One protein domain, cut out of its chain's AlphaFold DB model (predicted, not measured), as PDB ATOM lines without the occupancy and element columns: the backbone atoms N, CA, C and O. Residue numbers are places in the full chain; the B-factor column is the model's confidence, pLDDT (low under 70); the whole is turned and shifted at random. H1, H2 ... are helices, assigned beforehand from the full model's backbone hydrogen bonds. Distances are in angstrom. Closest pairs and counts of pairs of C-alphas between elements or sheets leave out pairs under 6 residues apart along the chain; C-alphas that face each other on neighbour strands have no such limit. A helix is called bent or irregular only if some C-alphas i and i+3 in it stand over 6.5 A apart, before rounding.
ATOM      1  N   ILE A  18     186.849  93.875 123.701       87.75
ATOM      2  CA  ILE A  18     185.668  94.234 124.495       87.75
ATOM      3  C   ILE A  18     184.524  93.275 124.167       87.75
ATOM      4  O   ILE A  18     183.915  92.724 125.078       87.75
ATOM      5  N   GLU A  19     184.276  93.026 122.880       84.50
ATOM      6  CA  GLU A  19     183.193  92.153 122.408       84.50
ATOM      7  C   GLU A  19     183.332  90.705 122.901       84.50
ATOM      8  O   GLU A  19     182.358  90.079 123.310       84.50
ATOM      9  N   SER A  20     184.563  90.190 122.936       79.62
ATOM     10  CA  SER A  20     184.860  88.832 123.417       79.62
ATOM     11  C   SER A  20     184.934  88.708 124.944       79.62
ATOM     12  O   SER A  20     185.261  87.642 125.467       79.62
ATOM     13  N   ASN A  21     184.670  89.787 125.682       87.06
ATOM     14  CA  ASN A  21     184.766  89.782 127.132       87.06
ATOM     15  C   ASN A  21     183.496  89.191 127.770       87.06
ATOM     16  O   ASN A  21     182.398  89.718 127.591       87.06
ATOM     17  N   GLY A  22     183.650  88.148 128.591       83.50
ATOM     18  CA  GLY A  22     182.524  87.497 129.277       83.50
ATOM     19  C   GLY A  22     181.732  88.428 130.209       83.50
ATOM     20  O   GLY A  22     180.522  88.266 130.361       83.50
ATOM     21  N   ILE A  23     182.365  89.463 130.781       87.44
ATOM     22  CA  ILE A  23     181.679  90.474 131.606       87.44
ATOM     23  C   ILE A  23     180.682  91.262 130.747       87.44
ATOM     24  O   ILE A  23     179.541  91.480 131.157       87.44
ATOM     25  N   LEU A  24     181.101  91.658 129.539       88.69
ATOM     26  CA  LEU A  24     180.250  92.383 128.597       88.69
ATOM     27  C   LEU A  24     179.089  91.501 128.131       88.69
ATOM     28  O   LEU A  24     177.947  91.948 128.140       88.69
ATOM     29  N   GLN A  25     179.359  90.240 127.790       87.12
ATOM     30  CA  GLN A  25     178.320  89.295 127.373       87.12
ATOM     31  C   GLN A  25     177.255  89.098 128.460       87.12
ATOM     32  O   GLN A  25     176.061  89.158 128.171       87.12
ATOM     33  N   LYS A  26     177.667  88.967 129.727       88.75
ATOM     34  CA  LYS A  26     176.747  88.890 130.876       88.75
ATOM     35  C   LYS A  26     175.965  90.193 131.091       88.75
ATOM     36  O   LYS A  26     174.792  90.151 131.463       88.75
ATOM     37  N   ALA A  27     176.579  91.350 130.840       88.00
ATOM     38  CA  ALA A  27     175.889  92.638 130.899       88.00
ATOM     39  C   ALA A  27     174.838  92.776 129.781       88.00
ATOM     40  O   ALA A  27     173.703  93.161 130.057       88.00
ATOM     41  N   ILE A  28     175.175  92.387 128.548       88.06
ATOM     42  CA  ILE A  28     174.242  92.349 127.411       88.06
ATOM     43  C   ILE A  28     173.094  91.375 127.702       88.06
ATOM     44  O   ILE A  28     171.933  91.715 127.480       88.06
ATOM     45  N   PHE A  29     173.388  90.203 128.273       86.56
ATOM     46  CA  PHE A  29     172.373  89.240 128.706       86.56
ATOM     47  C   PHE A  29     171.373  89.853 129.696       86.56
ATOM     48  O   PHE A  29     170.170  89.625 129.582       86.56
ATOM     49  N   LEU A  30     171.844  90.668 130.644       86.81
ATOM     50  CA  LEU A  30     170.971  91.341 131.608       86.81
ATOM     51  C   LEU A  30     170.075  92.406 130.954       86.81
ATOM     52  O   LEU A  30     168.949  92.614 131.409       86.81
ATOM     53  N   MET A  31     170.573  93.069 129.907       85.94
ATOM     54  CA  MET A  31     169.818  94.053 129.123       85.94
ATOM     55  C   MET A  31     168.835  93.399 128.143       85.94
ATOM     56  O   MET A  31     167.863  94.039 127.745       85.94
ATOM     57  N   ASN A  32     169.052  92.133 127.773       83.75
ATOM     58  CA  ASN A  32     168.166  91.397 126.882       83.75
ATOM     59  C   ASN A  32     166.853  90.978 127.568       83.75
ATOM     60  O   ASN A  32     166.791  90.523 128.718       83.75
ATOM     61  N   GLU A  33     165.767  91.105 126.807       80.62
ATOM     62  CA  GLU A  33     164.437  90.671 127.225       80.62
ATOM     63  C   GLU A  33     164.349  89.140 127.230       80.62
ATOM     64  O   GLU A  33     164.825  88.480 126.304       80.62
ATOM     65  N   ASN A  34     163.678  88.563 128.235       73.88
ATOM     66  CA  ASN A  34     163.621  87.107 128.444       73.88
ATOM     67  C   ASN A  34     163.064  86.342 127.236       73.88
ATOM     68  O   ASN A  34     163.368  85.169 127.047       73.88
ATOM     69  N   ARG A  35     162.244  87.001 126.412       73.56
ATOM     70  CA  ARG A  35     161.627  86.408 125.221       73.56
ATOM     71  C   ARG A  35     162.628  86.096 124.100       73.56
ATOM     72  O   ARG A  35     162.343  85.214 123.296       73.56
ATOM     73  N   PHE A  36     163.758  86.802 124.037       74.56
ATOM     74  CA  PHE A  36     164.779  86.620 122.992       74.56
ATOM     75  C   PHE A  36     165.951  85.741 123.437       74.56
ATOM     76  O   PHE A  36     166.865  85.492 122.658       74.56
ATOM     77  N   ILE A  37     165.921  85.258 124.679       77.56
ATOM     78  CA  ILE A  37     166.962  84.403 125.240       77.56
ATOM     79  C   ILE A  37     166.656  82.951 124.860       77.56
ATOM     80  O   ILE A  37     165.527  82.475 125.024       77.56
ATOM     81  N   GLN A  38     167.652  82.233 124.339       74.44
ATOM     82  CA  GLN A  38     167.493  80.816 124.017       74.44
ATOM     83  C   GLN A  38     167.245  80.012 125.298       74.44
ATOM     84  O   GLN A  38     167.886  80.224 126.322       74.44
ATOM     85  N   ARG A  39     166.315  79.049 125.253       68.56
ATOM     86  CA  ARG A  39     165.921  78.262 126.440       68.56
ATOM     87  C   ARG A  39     167.048  77.386 127.009       68.56
ATOM     88  O   ARG A  39     166.916  76.925 128.135       68.56
ATOM     89  N   GLY A  40     168.113  77.154 126.239       68.75
ATOM     90  CA  GLY A  40     169.303  76.405 126.653       68.75
ATOM     91  C   GLY A  40     170.396  77.251 127.312       68.75
ATOM     92  O   GLY A  40     171.445  76.710 127.639       68.75
ATOM     93  N   GLU A  41     170.177  78.555 127.500       77.50
ATOM     94  CA  GLU A  41     171.162  79.461 128.098       77.50
ATOM     95  C   GLU A  41     171.459  79.085 129.557       77.50
ATOM     96  O   GLU A  41     170.564  79.191 130.406       77.50
ATOM     97  N   PRO A  42     172.703  78.702 129.903       76.75
ATOM     98  CA  PRO A  42     173.036  78.294 131.266       76.75
ATOM     99  C   PRO A  42     172.856  79.454 132.254       76.75
ATOM    100  O   PRO A  42     172.474  79.231 133.401       76.75
ATOM    101  N   LEU A  43     173.004  80.706 131.800       79.19
ATOM    102  CA  LEU A  43     172.768  81.921 132.591       79.19
ATOM    103  C   LEU A  43     171.314  82.065 133.081       79.19
ATOM    104  O   LEU A  43     171.080  82.770 134.064       79.19
ATOM    105  N   LEU A  44     170.337  81.389 132.457       79.44
ATOM    106  CA  LEU A  44     168.947  81.357 132.936       79.44
ATOM    107  C   LEU A  44     168.779  80.540 134.225       79.44
ATOM    108  O   LEU A  44     167.814  80.760 134.958       79.44
ATOM    109  N   THR A  45     169.702  79.617 134.516       82.00
ATOM    110  CA  THR A  45     169.674  78.822 135.758       82.00
ATOM    111  C   THR A  45     169.993  79.667 136.992       82.00
ATOM    112  O   THR A  45     169.593  79.320 138.104       82.00
ATOM    113  N   VAL A  46     170.648  80.817 136.798       84.00
ATOM    114  CA  VAL A  46     171.086  81.712 137.868       84.00
ATOM    115  C   VAL A  46     170.123  82.887 138.016       84.00
ATOM    116  O   VAL A  46     169.632  83.485 137.056       84.00
ATOM    117  N   ARG A  47     169.855  83.290 139.261       84.88
ATOM    118  CA  ARG A  47     168.970  84.428 139.533       84.88
ATOM    119  C   ARG A  47     169.603  85.735 139.038       84.88
ATOM    120  O   ARG A  47     170.677  86.106 139.499       84.88
ATOM    121  N   ARG A  48     168.888  86.518 138.215       85.31
ATOM    122  CA  ARG A  48     169.367  87.804 137.645       85.31
ATOM    123  C   ARG A  48     170.076  88.726 138.653       85.31
ATOM    124  O   ARG A  48     171.117  89.285 138.340       85.31
ATOM    125  N   ARG A  49     169.567  88.849 139.890       87.31
ATOM    126  CA  ARG A  49     170.195  89.666 140.958       87.31
ATOM    127  C   ARG A  49     171.617  89.216 141.317       87.31
ATOM    128  O   ARG A  49     172.457  90.057 141.613       87.31
ATOM    129  N   LYS A  50     171.883  87.907 141.301       88.12
ATOM    130  CA  LYS A  50     173.205  87.327 141.567       88.12
ATOM    131  C   LYS A  50     174.170  87.637 140.424       88.12
ATOM    132  O   LYS A  50     175.289  88.052 140.697       88.12
ATOM    133  N   ILE A  51     173.695  87.566 139.179       89.38
ATOM    134  CA  ILE A  51     174.461  87.978 137.992       89.38
ATOM    135  C   ILE A  51     174.883  89.449 138.112       89.38
ATOM    136  O   ILE A  51     176.057  89.765 137.947       89.38
ATOM    137  N   VAL A  52     173.957  90.344 138.487       90.69
ATOM    138  CA  VAL A  52     174.275  91.770 138.697       90.69
ATOM    139  C   VAL A  52     175.339  91.954 139.777       90.69
ATOM    140  O   VAL A  52     176.288  92.705 139.575       90.69
ATOM    141  N   LEU A  53     175.199  91.268 140.916       90.81
ATOM    142  CA  LEU A  53     176.153  91.367 142.023       90.81
ATOM    143  C   LEU A  53     177.544  90.874 141.607       90.81
ATOM    144  O   LEU A  53     178.548  91.497 141.949       90.81
ATOM    145  N   TYR A  54     177.596  89.792 140.833       90.75
ATOM    146  CA  TYR A  54     178.836  89.238 140.305       90.75
ATOM    147  C   TYR A  54     179.529  90.209 139.337       90.75
ATOM    148  O   TYR A  54     180.696  90.547 139.543       90.75
ATOM    149  N   ILE A  55     178.795  90.749 138.355       92.25
ATOM    150  CA  ILE A  55     179.313  91.768 137.426       92.25
ATOM    151  C   ILE A  55     179.787  93.006 138.195       92.25
ATOM    152  O   ILE A  55     180.865  93.523 137.918       92.25
ATOM    153  N   ALA A  56     179.025  93.475 139.187       92.31
ATOM    154  CA  ALA A  56     179.409  94.628 139.999       92.31
ATOM    155  C   ALA A  56     180.734  94.385 140.738       92.31
ATOM    156  O   ALA A  56     181.605  95.250 140.741       92.31
ATOM    157  N   CYS A  57     180.925  93.190 141.302       91.62
ATOM    158  CA  CYS A  57     182.180  92.811 141.948       91.62
ATOM    159  C   CYS A  57     183.363  92.818 140.963       91.62
ATOM    160  O   CYS A  57     184.436  93.330 141.285       91.62
ATOM    161  N   GLN A  58     183.167  92.293 139.751       91.75
ATOM    162  CA  GLN A  58     184.188  92.316 138.699       91.75
ATOM    163  C   GLN A  58     184.508  93.750 138.253       91.75
ATOM    164  O   GLN A  58     185.679  94.106 138.129       91.75
ATOM    165  N   LEU A  59     183.485  94.592 138.073       93.44
ATOM    166  CA  LEU A  59     183.647  96.002 137.717       93.44
ATOM    167  C   LEU A  59     184.395  96.787 138.793       93.44
ATOM    168  O   LEU A  59     185.211  97.631 138.443       93.44
ATOM    169  N   VAL A  60     184.185  96.493 140.079       93.44
ATOM    170  CA  VAL A  60     184.973  97.092 141.168       93.44
ATOM    171  C   VAL A  60     186.448  96.703 141.050       93.44
ATOM    172  O   VAL A  60     187.311  97.571 141.162       93.44
ATOM    173  N   GLY A  61     186.750  95.432 140.764       91.44
ATOM    174  CA  GLY A  61     188.124  94.983 140.519       91.44
ATOM    175  C   GLY A  61     188.771  95.693 139.326       91.44
ATOM    176  O   GLY A  61     189.880  96.213 139.436       91.44
ATOM    177  N   VAL A  62     188.049  95.793 138.204       92.44
ATOM    178  CA  VAL A  62     188.505  96.523 137.008       92.44
ATOM    179  C   VAL A  62     188.693  98.011 137.305       92.44
ATOM    180  O   VAL A  62     189.714  98.584 136.934       92.44
ATOM    181  N   ALA A  63     187.754  98.641 138.007       93.44
ATOM    182  CA  ALA A  63     187.836 100.049 138.374       93.44
ATOM    183  C   ALA A  63     189.029 100.323 139.297       93.44
ATOM    184  O   ALA A  63     189.735 101.303 139.085       93.44
ATOM    185  N   ALA A  64     189.308  99.441 140.262       92.19
ATOM    186  CA  ALA A  64     190.486  99.542 141.120       92.19
ATOM    187  C   ALA A  64     191.791  99.438 140.310       92.19
ATOM    188  O   ALA A  64     192.699 100.254 140.489       92.19
ATOM    189  N   CYS A  65     191.860  98.492 139.366       91.94
ATOM    190  CA  CYS A  65     192.978  98.352 138.430       91.94
ATOM    191  C   CYS A  65     193.197  99.621 137.590       91.94
ATOM    192  O   CYS A  65     194.323 100.114 137.483       91.94
ATOM    193  N   VAL A  66     192.124 100.162 137.004       92.50
ATOM    194  CA  VAL A  66     192.175 101.382 136.186       92.50
ATOM    195  C   VAL A  66     192.575 102.583 137.039       92.50
ATOM    196  O   VAL A  66     193.457 103.336 136.635       92.50
ATOM    197  N   ALA A  67     191.995 102.739 138.231       92.62
ATOM    198  CA  ALA A  67     192.280 103.853 139.130       92.62
ATOM    199  C   ALA A  67     193.758 103.895 139.535       92.62
ATOM    200  O   ALA A  67     194.386 104.945 139.437       92.62
ATOM    201  N   ILE A  68     194.344 102.756 139.914       92.06
ATOM    202  CA  ILE A  68     195.768 102.698 140.273       92.06
ATOM    203  C   ILE A  68     196.665 102.959 139.060       92.06
ATOM    204  O   ILE A  68     197.674 103.651 139.199       92.06
ATOM    205  N   SER A  69     196.270 102.498 137.870       89.94
ATOM    206  CA  SER A  69     197.016 102.739 136.624       89.94
ATOM    207  C   SER A  69     197.102 104.224 136.249       89.94
ATOM    208  O   SER A  69     198.044 104.622 135.572       89.94
ATOM    209  N   GLN A  70     196.155 105.051 136.703       92.25
ATOM    210  CA  GLN A  70     196.172 106.508 136.501       92.25
ATOM    211  C   GLN A  70     197.044 107.257 137.527       92.25
ATOM    212  O   GLN A  70     197.120 108.483 137.495       92.25
ATOM    213  N   THR A  71     197.701 106.552 138.454       92.25
ATOM    214  CA  THR A  71     198.511 107.153 139.527       92.25
ATOM    215  C   THR A  71     199.971 106.709 139.461       92.25
ATOM    216  O   THR A  71     200.314 105.721 138.817       92.25
ATOM    217  N   ILE A  72     200.848 107.387 140.212       88.25
ATOM    218  CA  ILE A  72     202.255 106.974 140.401       88.25
ATOM    219  C   ILE A  72     202.344 105.555 141.007       88.25
ATOM    220  O   ILE A  72     203.313 104.832 140.777       88.25
ATOM    221  N   ALA A  73     201.303 105.115 141.725       86.25
ATOM    222  CA  ALA A  73     201.210 103.780 142.308       86.25
ATOM    223  C   ALA A  73     200.994 102.654 141.275       86.25
ATOM    224  O   ALA A  73     200.896 101.494 141.673       86.25
ATOM    225  N   ALA A  74     200.970 102.948 139.968       89.31
ATOM    226  CA  ALA A  74     200.864 101.950 138.901       89.31
ATOM    227  C   ALA A  74     201.920 100.831 138.993       89.31
ATOM    228  O   ALA A  74     201.649  99.696 138.609       89.31
ATOM    229  N   ILE A  75     203.095 101.105 139.579       90.69
ATOM    230  CA  ILE A  75     204.132 100.093 139.857       90.69
ATOM    231  C   ILE A  75     203.589  98.957 140.751       90.69
ATOM    232  O   ILE A  75     204.021  97.812 140.636       90.69
ATOM    233  N   GLY A  76     202.604  99.244 141.608       87.31
ATOM    234  CA  GLY A  76     201.928  98.277 142.476       87.31
ATOM    235  C   GLY A  76     200.837  97.444 141.791       87.31
ATOM    236  O   GLY A  76     200.264  96.564 142.434       87.31
ATOM    237  N   PHE A  77     200.547  97.667 140.505       91.56
ATOM    238  CA  PHE A  77     199.527  96.916 139.764       91.56
ATOM    239  C   PHE A  77     199.669  95.382 139.881       91.56
ATOM    240  O   PHE A  77     198.664  94.728 140.172       91.56
ATOM    241  N   PRO A  78     200.870  94.773 139.756       90.50
ATOM    242  CA  PRO A  78     201.020  93.323 139.899       90.50
ATOM    243  C   PRO A  78     200.615  92.816 141.286       90.50
ATOM    244  O   PRO A  78     200.012  91.752 141.404       90.50
ATOM    245  N   VAL A  79     200.900  93.594 142.336       92.19
ATOM    246  CA  VAL A  79     200.542  93.251 143.720       92.19
ATOM    247  C   VAL A  79     199.026  93.232 143.883       92.19
ATOM    248  O   VAL A  79     198.484  92.313 144.494       92.19
ATOM    249  N   LEU A  80     198.332  94.203 143.284       90.81
ATOM    250  CA  LEU A  80     196.875  94.235 143.289       90.81
ATOM    251  C   LEU A  80     196.287  93.020 142.563       90.81
ATOM    252  O   LEU A  80     195.410  92.361 143.114       90.81
ATOM    253  N   ILE A  81     196.800  92.666 141.381       91.62
ATOM    254  CA  ILE A  81     196.338  91.474 140.650       91.62
ATOM    255  C   ILE A  81     196.536  90.201 141.480       91.62
ATOM    256  O   ILE A  81     195.619  89.386 141.566       91.62
ATOM    257  N   ILE A  82     197.686  90.052 142.141       92.88
ATOM    258  CA  ILE A  82     197.945  88.914 143.033       92.88
ATOM    259  C   ILE A  82     196.954  88.903 144.200       92.88
ATOM    260  O   ILE A  82     196.456  87.837 144.544       92.88
ATOM    261  N   ALA A  83     196.614  90.061 144.772       91.50
ATOM    262  CA  ALA A  83     195.630  90.172 145.851       91.50
ATOM    263  C   ALA A  83     194.189  89.849 145.404       91.50
ATOM    264  O   ALA A  83     193.390  89.358 146.208       91.50
ATOM    265  N   LEU A  84     193.850  90.054 144.126       90.56
ATOM    266  CA  LEU A  84     192.541  89.684 143.574       90.56
ATOM    267  C   LEU A  84     192.348  88.160 143.463       90.56
ATOM    268  O   LEU A  84     191.208  87.692 143.495       90.56
ATOM    269  N   ILE A  85     193.426  87.376 143.374       90.12
ATOM    270  CA  ILE A  85     193.354  85.907 143.291       90.12
ATOM    271  C   ILE A  85     192.752  85.286 144.568       90.12
ATOM    272  O   ILE A  85     191.720  84.620 144.459       90.12
ATOM    273  N   PRO A  86     193.303  85.491 145.785       87.94
ATOM    274  CA  PRO A  86     192.710  84.947 147.007       87.94
ATOM    275  C   PRO A  86     191.345  85.575 147.305       87.94
ATOM    276  O   PRO A  86     190.474  84.904 147.859       87.94
ATOM    277  N   PHE A  87     191.116  86.828 146.888       89.00
ATOM    278  CA  PHE A  87     189.794  87.444 146.956       89.00
ATOM    279  C   PHE A  87     188.764  86.624 146.162       89.00
ATOM    280  O   PHE A  87     187.733  86.230 146.711       89.00
ATOM    281  N   ARG A  88     189.072  86.265 144.911       89.38
ATOM    282  CA  ARG A  88     188.211  85.400 144.092       89.38
ATOM    283  C   ARG A  88     187.998  84.028 144.737       89.38
ATOM    284  O   ARG A  88     186.865  83.578 144.840       89.38
ATOM    285  N   VAL A  89     189.065  83.384 145.204       85.38
ATOM    286  CA  VAL A  89     189.017  81.986 145.669       85.38
ATOM    287  C   VAL A  89     188.343  81.819 147.034       85.38
ATOM    288  O   VAL A  89     187.777  80.762 147.297       85.38
ATOM    289  N   TRP A  90     188.377  82.820 147.918       84.94
ATOM    290  CA  TRP A  90     187.847  82.674 149.284       84.94
ATOM    291  C   TRP A  90     186.662  83.572 149.621       84.94
ATOM    292  O   TRP A  90     185.876  83.209 150.498       84.94
ATOM    293  N   ILE A  91     186.525  84.741 148.988       85.62
ATOM    294  CA  ILE A  91     185.446  85.686 149.315       85.62
ATOM    295  C   ILE A  91     184.214  85.409 148.453       85.62
ATOM    296  O   ILE A  91     183.109  85.331 148.988       85.62
ATOM    297  N   ILE A  92     184.391  85.169 147.153       85.81
ATOM    298  CA  ILE A  92     183.276  84.891 146.234       85.81
ATOM    299  C   ILE A  92     182.492  83.612 146.597       85.81
ATOM    300  O   ILE A  92     181.268  83.714 146.716       85.81
ATOM    301  N   PRO A  93     183.105  82.441 146.872       84.06
ATOM    302  CA  PRO A  93     182.333  81.234 147.200       84.06
ATOM    303  C   PRO A  93     181.591  81.317 148.543       84.06
ATOM    304  O   PRO A  93     180.710  80.508 148.813       84.06
ATOM    305  N   LYS A  94     181.889  82.309 149.395       83.88
ATOM    306  CA  LYS A  94     181.089  82.566 150.606       83.88
ATOM    307  C   LYS A  94     179.763  83.264 150.300       83.88
ATOM    308  O   LYS A  94     178.850  83.208 151.119       83.88
ATOM    309  N   TRP A  95     179.657  83.962 149.169       82.06
ATOM    310  CA  TRP A  95     178.468  84.736 148.783       82.06
ATOM    311  C   TRP A  95     177.611  84.043 147.717       82.06
ATOM    312  O   TRP A  95     176.420  84.360 147.583       82.06
ATOM    313  N   PHE A  96     178.192  83.105 146.970       83.69
ATOM    314  CA  PHE A  96     177.543  82.390 145.875       83.69
ATOM    315  C   PHE A  96     177.599  80.877 146.107       83.69
ATOM    316  O   PHE A  96     178.659  80.363 146.457       83.69
ATOM    317  N   PRO A  97     176.483  80.152 145.923       82.31
ATOM    318  CA  PRO A  97     176.504  78.698 145.952       82.31
ATOM    319  C   PRO A  97     177.290  78.151 144.748       82.31
ATOM    320  O   PRO A  97     177.306  78.762 143.680       82.31
ATOM    321  N   PHE A  98     177.904  76.976 144.914       79.69
ATOM    322  CA  PHE A  98     178.811  76.379 143.925       79.69
ATOM    323  C   PHE A  98     178.195  76.253 142.520       79.69
ATOM    324  O   PHE A  98     178.820  76.655 141.549       79.69
ATOM    325  N   HIS A  99     176.941  75.799 142.418       78.31
ATOM    326  CA  HIS A  99     176.246  75.641 141.134       78.31
ATOM    327  C   HIS A  99     176.039  76.962 140.373       78.31
ATOM    328  O   HIS A  99     176.067  76.978 139.149       78.31
ATOM    329  N   GLU A 100     175.821  78.082 141.078       82.06
ATOM    330  CA  GLU A 100     175.736  79.396 140.428       82.06
ATOM    331  C   GLU A 100     177.128  79.851 139.988       82.06
ATOM    332  O   GLU A 100     177.272  80.466 138.934       82.06
ATOM    333  N   LEU A 101     178.153  79.551 140.792       82.62
ATOM    334  CA  LEU A 101     179.522  79.967 140.521       82.62
ATOM    335  C   LEU A 101     180.134  79.212 139.336       82.62
ATOM    336  O   LEU A 101     180.824  79.835 138.548       82.62
ATOM    337  N   GLU A 102     179.818  77.930 139.158       80.69
ATOM    338  CA  GLU A 102     180.261  77.115 138.012       80.69
ATOM    339  C   GLU A 102     179.763  77.663 136.662       80.69
ATOM    340  O   GLU A 102     180.430  77.534 135.637       80.69
ATOM    341  N   VAL A 103     178.594  78.309 136.654       82.56
ATOM    342  CA  VAL A 103     178.032  78.954 135.457       82.56
ATOM    343  C   VAL A 103     178.560  80.379 135.274       82.56
ATOM    344  O   VAL A 103     178.710  80.854 134.148       82.56
ATOM    345  N   LEU A 104     178.787  81.100 136.377       83.06
ATOM    346  CA  LEU A 104     179.204  82.506 136.361       83.06
ATOM    347  C   LEU A 104     180.713  82.704 136.229       83.06
ATOM    348  O   LEU A 104     181.149  83.809 135.882       83.06
ATOM    349  N   ASP A 105     181.494  81.693 136.566       84.69
ATOM    350  CA  ASP A 105     182.935  81.773 136.666       84.69
ATOM    351  C   ASP A 105     183.585  80.520 136.085       84.69
ATOM    352  O   ASP A 105     183.123  79.403 136.290       84.69
ATOM    353  N   ASP A 106     184.686  80.716 135.369       80.81
ATOM    354  CA  ASP A 106     185.359  79.651 134.634       80.81
ATOM    355  C   ASP A 106     186.862  79.652 134.922       80.81
ATOM    356  O   ASP A 106     187.456  80.659 135.344       80.81
ATOM    357  N   LEU A 107     187.514  78.518 134.689       80.38
ATOM    358  CA  LEU A 107     188.955  78.430 134.857       80.38
ATOM    359  C   LEU A 107     189.655  79.373 133.876       80.38
ATOM    360  O   LEU A 107     189.308  79.506 132.701       80.38
ATOM    361  N   THR A 108     190.712  80.027 134.361       79.25
ATOM    362  CA  THR A 108     191.538  80.879 133.500       79.25
ATOM    363  C   THR A 108     192.131  80.057 132.349       79.25
ATOM    364  O   THR A 108     192.140  80.522 131.204       79.25
ATOM    365  N   ALA A 109     192.541  78.819 132.647       77.06
ATOM    366  CA  ALA A 109     192.982  77.818 131.687       77.06
ATOM    367  C   ALA A 109     192.055  76.594 131.714       77.06
ATOM    368  O   ALA A 109     191.818  76.007 132.763       77.06
ATOM    369  N   ASP A 110     191.587  76.205 130.537       73.81
ATOM    370  CA  ASP A 110     190.638  75.118 130.273       73.81
ATOM    371  C   ASP A 110     191.247  74.007 129.394       73.81
ATOM    372  O   ASP A 110     190.633  72.973 129.148       73.81
ATOM    373  N   ASN A 111     192.480  74.203 128.916       78.62
ATOM    374  CA  ASN A 111     193.176  73.242 128.070       78.62
ATOM    375  C   ASN A 111     193.664  72.037 128.890       78.62
ATOM    376  O   ASN A 111     194.440  72.199 129.836       78.62
ATOM    377  N   SER A 112     193.282  70.830 128.469       73.50
ATOM    378  CA  SER A 112     193.659  69.564 129.110       73.50
ATOM    379  C   SER A 112     195.173  69.373 129.245       73.50
ATOM    380  O   SER A 112     195.626  68.859 130.263       73.50
ATOM    381  N   CYS A 113     195.968  69.835 128.278       79.19
ATOM    382  CA  CYS A 113     197.431  69.766 128.332       79.19
ATOM    383  C   CYS A 113     198.009  70.685 129.423       79.19
ATOM    384  O   CYS A 113     198.908  70.293 130.170       79.19
ATOM    385  N   VAL A 114     197.458  71.896 129.562       81.31
ATOM    386  CA  VAL A 114     197.883  72.861 130.590       81.31
ATOM    387  C   VAL A 114     197.471  72.372 131.974       81.31
ATOM    388  O   VAL A 114     198.290  72.370 132.888       81.31
ATOM    389  N   LEU A 115     196.233  71.895 132.118       81.31
ATOM    390  CA  LEU A 115     195.741  71.340 133.378       81.31
ATOM    391  C   LEU A 115     196.519  70.080 133.772       81.31
ATOM    392  O   LEU A 115     196.938  69.967 134.918       81.31
ATOM    393  N   GLY A 116     196.807  69.181 132.825       80.75
ATOM    394  CA  GLY A 116     197.648  68.006 133.065       80.75
ATOM    395  C   GLY A 116     199.067  68.368 133.514       80.75
ATOM    396  O   GLY A 116     199.603  67.732 134.417       80.75
ATOM    397  N   SER A 117     199.644  69.439 132.958       84.25
ATOM    398  CA  SER A 117     200.971  69.939 133.355       84.25
ATOM    399  C   SER A 117     200.988  70.557 134.759       84.25
ATOM    400  O   SER A 117     202.020  70.539 135.424       84.25
ATOM    401  N   LEU A 118     199.854  71.092 135.220       81.88
ATOM    402  CA  LEU A 118     199.692  71.689 136.550       81.88
ATOM    403  C   LEU A 118     199.240  70.675 137.621       81.88
ATOM    404  O   LEU A 118     199.023  71.064 138.767       81.88
ATOM    405  N   GLY A 119     199.126  69.386 137.273       80.62
ATOM    406  CA  GLY A 119     198.712  68.324 138.197       80.62
ATOM    407  C   GLY A 119     197.201  68.077 138.262       80.62
ATOM    408  O   GLY A 119     196.739  67.381 139.163       80.62
ATOM    409  N   GLY A 120     196.436  68.610 137.308       78.19
ATOM    410  CA  GLY A 120     194.980  68.495 137.222       78.19
ATOM    411  C   GLY A 120     194.250  69.823 137.469       78.19
ATOM    412  O   GLY A 120     194.883  70.854 137.707       78.19
ATOM    413  N   PRO A 121     192.909  69.831 137.374       77.00
ATOM    414  CA  PRO A 121     192.111  71.010 137.692       77.00
ATOM    415  C   PRO A 121     192.227  71.376 139.185       77.00
ATOM    416  O   PRO A 121     192.250  70.482 140.037       77.00
ATOM    417  N   PRO A 122     192.308  72.677 139.525       76.25
ATOM    418  CA  PRO A 122     192.346  73.120 140.913       76.25
ATOM    419  C   PRO A 122     191.009  72.835 141.602       76.25
ATOM    420  O   PRO A 122     189.955  73.018 141.001       76.25
ATOM    421  N   ARG A 123     191.059  72.428 142.875       74.44
ATOM    422  CA  ARG A 123     189.868  72.156 143.686       74.44
ATOM    423  C   ARG A 123     189.512  73.363 144.545       74.44
ATOM    424  O   ARG A 123     190.369  73.865 145.281       74.44
ATOM    425  N   PHE A 124     188.261  73.807 144.488       74.38
ATOM    426  CA  PHE A 124     187.811  74.980 145.240       74.38
ATOM    427  C   PHE A 124     187.125  74.608 146.568       74.38
ATOM    428  O   PHE A 124     186.524  73.536 146.695       74.38
ATOM    429  N   PRO A 125     187.191  75.476 147.601       68.12
ATOM    430  CA  PRO A 125     186.477  75.245 148.855       68.12
ATOM    431  C   PRO A 125     184.958  75.175 148.631       68.12
ATOM    432  O   PRO A 125     184.366  76.127 148.131       68.12
ATOM    433  N   GLY A 126     184.325  74.070 149.038       66.56
ATOM    434  CA  GLY A 126     182.881  73.838 148.865       66.56
ATOM    435  C   GLY A 126     182.500  72.980 147.653       66.56
ATOM    436  O   GLY A 126     181.316  72.731 147.447       66.56
ATOM    437  N   GLU A 127     183.482  72.502 146.886       67.31
ATOM    438  CA  GLU A 127     183.277  71.604 145.747       67.31
ATOM    439  C   GLU A 127     183.013  70.148 146.201       67.31
ATOM    440  O   GLU A 127     183.750  69.628 147.060       67.31
ATOM    441  N   PRO A 128     181.982  69.468 145.654       65.75
ATOM    442  CA  PRO A 128     181.729  68.055 145.935       65.75
ATOM    443  C   PRO A 128     182.937  67.170 145.553       65.75
ATOM    444  O   PRO A 128     183.778  67.561 144.748       65.75
ATOM    445  N   PRO A 129     183.096  65.979 146.163       58.91
ATOM    446  CA  PRO A 129     184.242  65.098 145.911       58.91
ATOM    447  C   PRO A 129     184.277  64.491 144.500       58.91
ATOM    448  O   PRO A 129     185.330  64.005 144.090       58.91
ATOM    449  N   GLU A 130     183.165  64.523 143.767       56.84
ATOM    450  CA  GLU A 130     183.107  64.131 142.361       56.84
ATOM    451  C   GLU A 130     183.436  65.335 141.478       56.84
ATOM    452  O   GLU A 130     182.779  66.369 141.550       56.84
ATOM    453  N   ILE A 131     184.478  65.183 140.661       55.00
ATOM    454  CA  ILE A 131     184.940  66.174 139.689       55.00
ATOM    455  C   ILE A 131     183.782  66.452 138.720       55.00
ATOM    456  O   ILE A 131     183.392  65.525 138.002       55.00
ATOM    457  N   PRO A 132     183.236  67.680 138.636       54.16
ATOM    458  CA  PRO A 132     182.324  68.019 137.557       54.16
ATOM    459  C   PRO A 132     183.075  67.805 136.235       54.16
ATOM    460  O   PRO A 132     184.147  68.385 136.038       54.16
ATOM    461  N   PRO A 133     182.580  66.959 135.314       54.59
ATOM    462  CA  PRO A 133     183.324  66.584 134.111       54.59
ATOM    463  C   PRO A 133     183.567  67.752 133.131       54.59
ATOM    464  O   PRO A 133     184.233  67.565 132.110       54.59
ATOM    465  N   HIS A 134     183.047  68.955 133.409       58.25
ATOM    466  CA  HIS A 134     183.003  70.063 132.461       58.25
ATOM    467  C   HIS A 134     183.277  71.434 133.100       58.25
ATOM    468  O   HIS A 134     182.404  72.289 133.149       58.25
ATOM    469  N   TYR A 135     184.527  71.700 133.486       64.94
ATOM    470  CA  TYR A 135     185.023  73.083 133.499       64.94
ATOM    471  C   TYR A 135     185.036  73.636 132.060       64.94
ATOM    472  O   TYR A 135     185.217  72.868 131.107       64.94
ATOM    473  N   GLY A 136     184.832  74.941 131.868       66.00
ATOM    474  CA  GLY A 136     184.741  75.528 130.528       66.00
ATOM    475  C   GLY A 136     183.324  75.806 130.017       66.00
ATOM    476  O   GLY A 136     183.182  76.106 128.832       66.00
ATOM    477  N   LEU A 137     182.265  75.647 130.826       69.62
ATOM    478  CA  LEU A 137     180.871  75.772 130.358       69.62
ATOM    479  C   LEU A 137     180.570  77.158 129.783       69.62
ATOM    480  O   LEU A 137     180.043  77.261 128.675       69.62
ATOM    481  N   GLU A 138     180.965  78.217 130.492       68.88
ATOM    482  CA  GLU A 138     180.805  79.595 130.021       68.88
ATOM    483  C   GLU A 138     181.545  79.808 128.694       68.88
ATOM    484  O   GLU A 138     180.977  80.323 127.726       68.88
ATOM    485  N   ARG A 139     182.815  79.389 128.623       65.88
ATOM    486  CA  ARG A 139     183.657  79.630 127.447       65.88
ATOM    487  C   ARG A 139     183.228  78.801 126.235       65.88
ATOM    488  O   ARG A 139     183.253  79.326 125.123       65.88
ATOM    489  N   ARG A 140     182.802  77.548 126.428       66.12
ATOM    490  CA  ARG A 140     182.226  76.702 125.366       66.12
ATOM    491  C   ARG A 140     180.955  77.316 124.803       66.12
ATOM    492  O   ARG A 140     180.833  77.421 123.588       66.12
ATOM    493  N   TYR A 141     180.067  77.780 125.677       65.69
ATOM    494  CA  TYR A 141     178.827  78.423 125.266       65.69
ATOM    495  C   TYR A 141     179.089  79.714 124.475       65.69
ATOM    496  O   TYR A 141     178.557  79.924 123.386       65.69
ATOM    497  N   SER A 142     179.996  80.551 124.980       64.62
ATOM    498  CA  SER A 142     180.415  81.786 124.314       64.62
ATOM    499  C   SER A 142     181.062  81.526 122.940       64.62
ATOM    500  O   SER A 142     180.805  82.254 121.972       64.62
ATOM    501  N   ALA A 143     181.851  80.449 122.822       64.12
ATOM    502  CA  ALA A 143     182.447  79.996 121.565       64.12
ATOM    503  C   ALA A 143     181.399  79.480 120.562       64.12
ATOM    504  O   ALA A 143     181.519  79.759 119.369       64.12
ATOM    505  N   GLU A 144     180.369  78.778 121.036       63.69
ATOM    506  CA  GLU A 144     179.259  78.279 120.216       63.69
ATOM    507  C   GLU A 144     178.401  79.431 119.663       63.69
ATOM    508  O   GLU A 144     178.001  79.401 118.502       63.69
ATOM    509  N   HIS A 145     178.205  80.499 120.446       62.59
ATOM    510  CA  HIS A 145     177.444  81.683 120.026       62.59
ATOM    511  C   HIS A 145     178.207  82.614 119.072       62.59
ATOM    512  O   HIS A 145     177.609  83.220 118.185       62.59
TER     513      HIS A 145
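Overview. This is residues 18 to 145 of the 158 residues of an uncharacterized protein of Aspergillus tanneri (UniProt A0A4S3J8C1). A long helical hairpin, H3 and H4, makes the length of the domain, and short helices gather at the end away from its turn: H1 packs on the first half of H3, while H2, H5 and H7 form a small cluster beside it. H6 and much of the long stretch after it, residues 118 to 136, reach out to one side, with H6 touching no helix. The printed part has 128 residues, with seven named helices in the order H1 to H7 and no named strand; the class is all helix. The whole is compact, with a radius of gyration of the C-alphas of 16.1 A, and spans 48 by 39 by 27 A.

Arrangement. H1, residues 22 to 31, touches H3, residues 48 to 69, through residues 48 to 58 of H3 alone; the closest C-alphas, of Ile 23 and Ile 55, are 6.4 A apart, at a steep tilt of 47 degrees, opposite ways. H2, residues 42 to 45, and H3 meet only through their link. H3 and H4, residues 72 to 95, are a hairpin at a shallow tilt of 18 degrees, opposite ways; residues 61 to 69 of H3 touch residues 74 to 84 of H4, closest at the C-alphas of Ile 68 and Ala 74, 5.3 A. H4 has a kink of 46 degrees near residue 79 and is irregular, with C-alphas 75 and 78 7.5 A apart. H5, residues 98 to 104, touches H2, closest at the C-alphas of Pro 42 and Val 103, 6.6 A. H7, residues 137 to 145, touches H5 at a shallow tilt of 29 degrees, the same way, closest at the C-alphas of Val 103 and Glu 138, 6.1 A. H6, residues 112 to 117, is apart from H5 and H7, among others. Each O i to N i+4 pair is within hydrogen-bond range in H1, H3, H6 and H7; H4 has 11 of 20 and H5 2 of 3, and H2 is too short for such a pair.

Along the chain. H1 begins at C-alpha 22, (182.524, 87.497, 129.277), and measures 14.3 A. H3 is 31.4 A long and H4 33.6 A, from C-alpha 72 at (202.255, 106.974, 140.401). H7, 12.4 A, ends at C-alpha 145, (177.444, 81.683, 120.026).

Size, cuts and confidence. The two C-alphas farthest apart, of Arg 39 and Ile 72, are 48.4 A from each other. The printed part has no cut. The link H6 to H7, 19 residues, is long. The mean pLDDT of the printed part is 81.3; residues 39 to 40 and 125 to 145 are under 70.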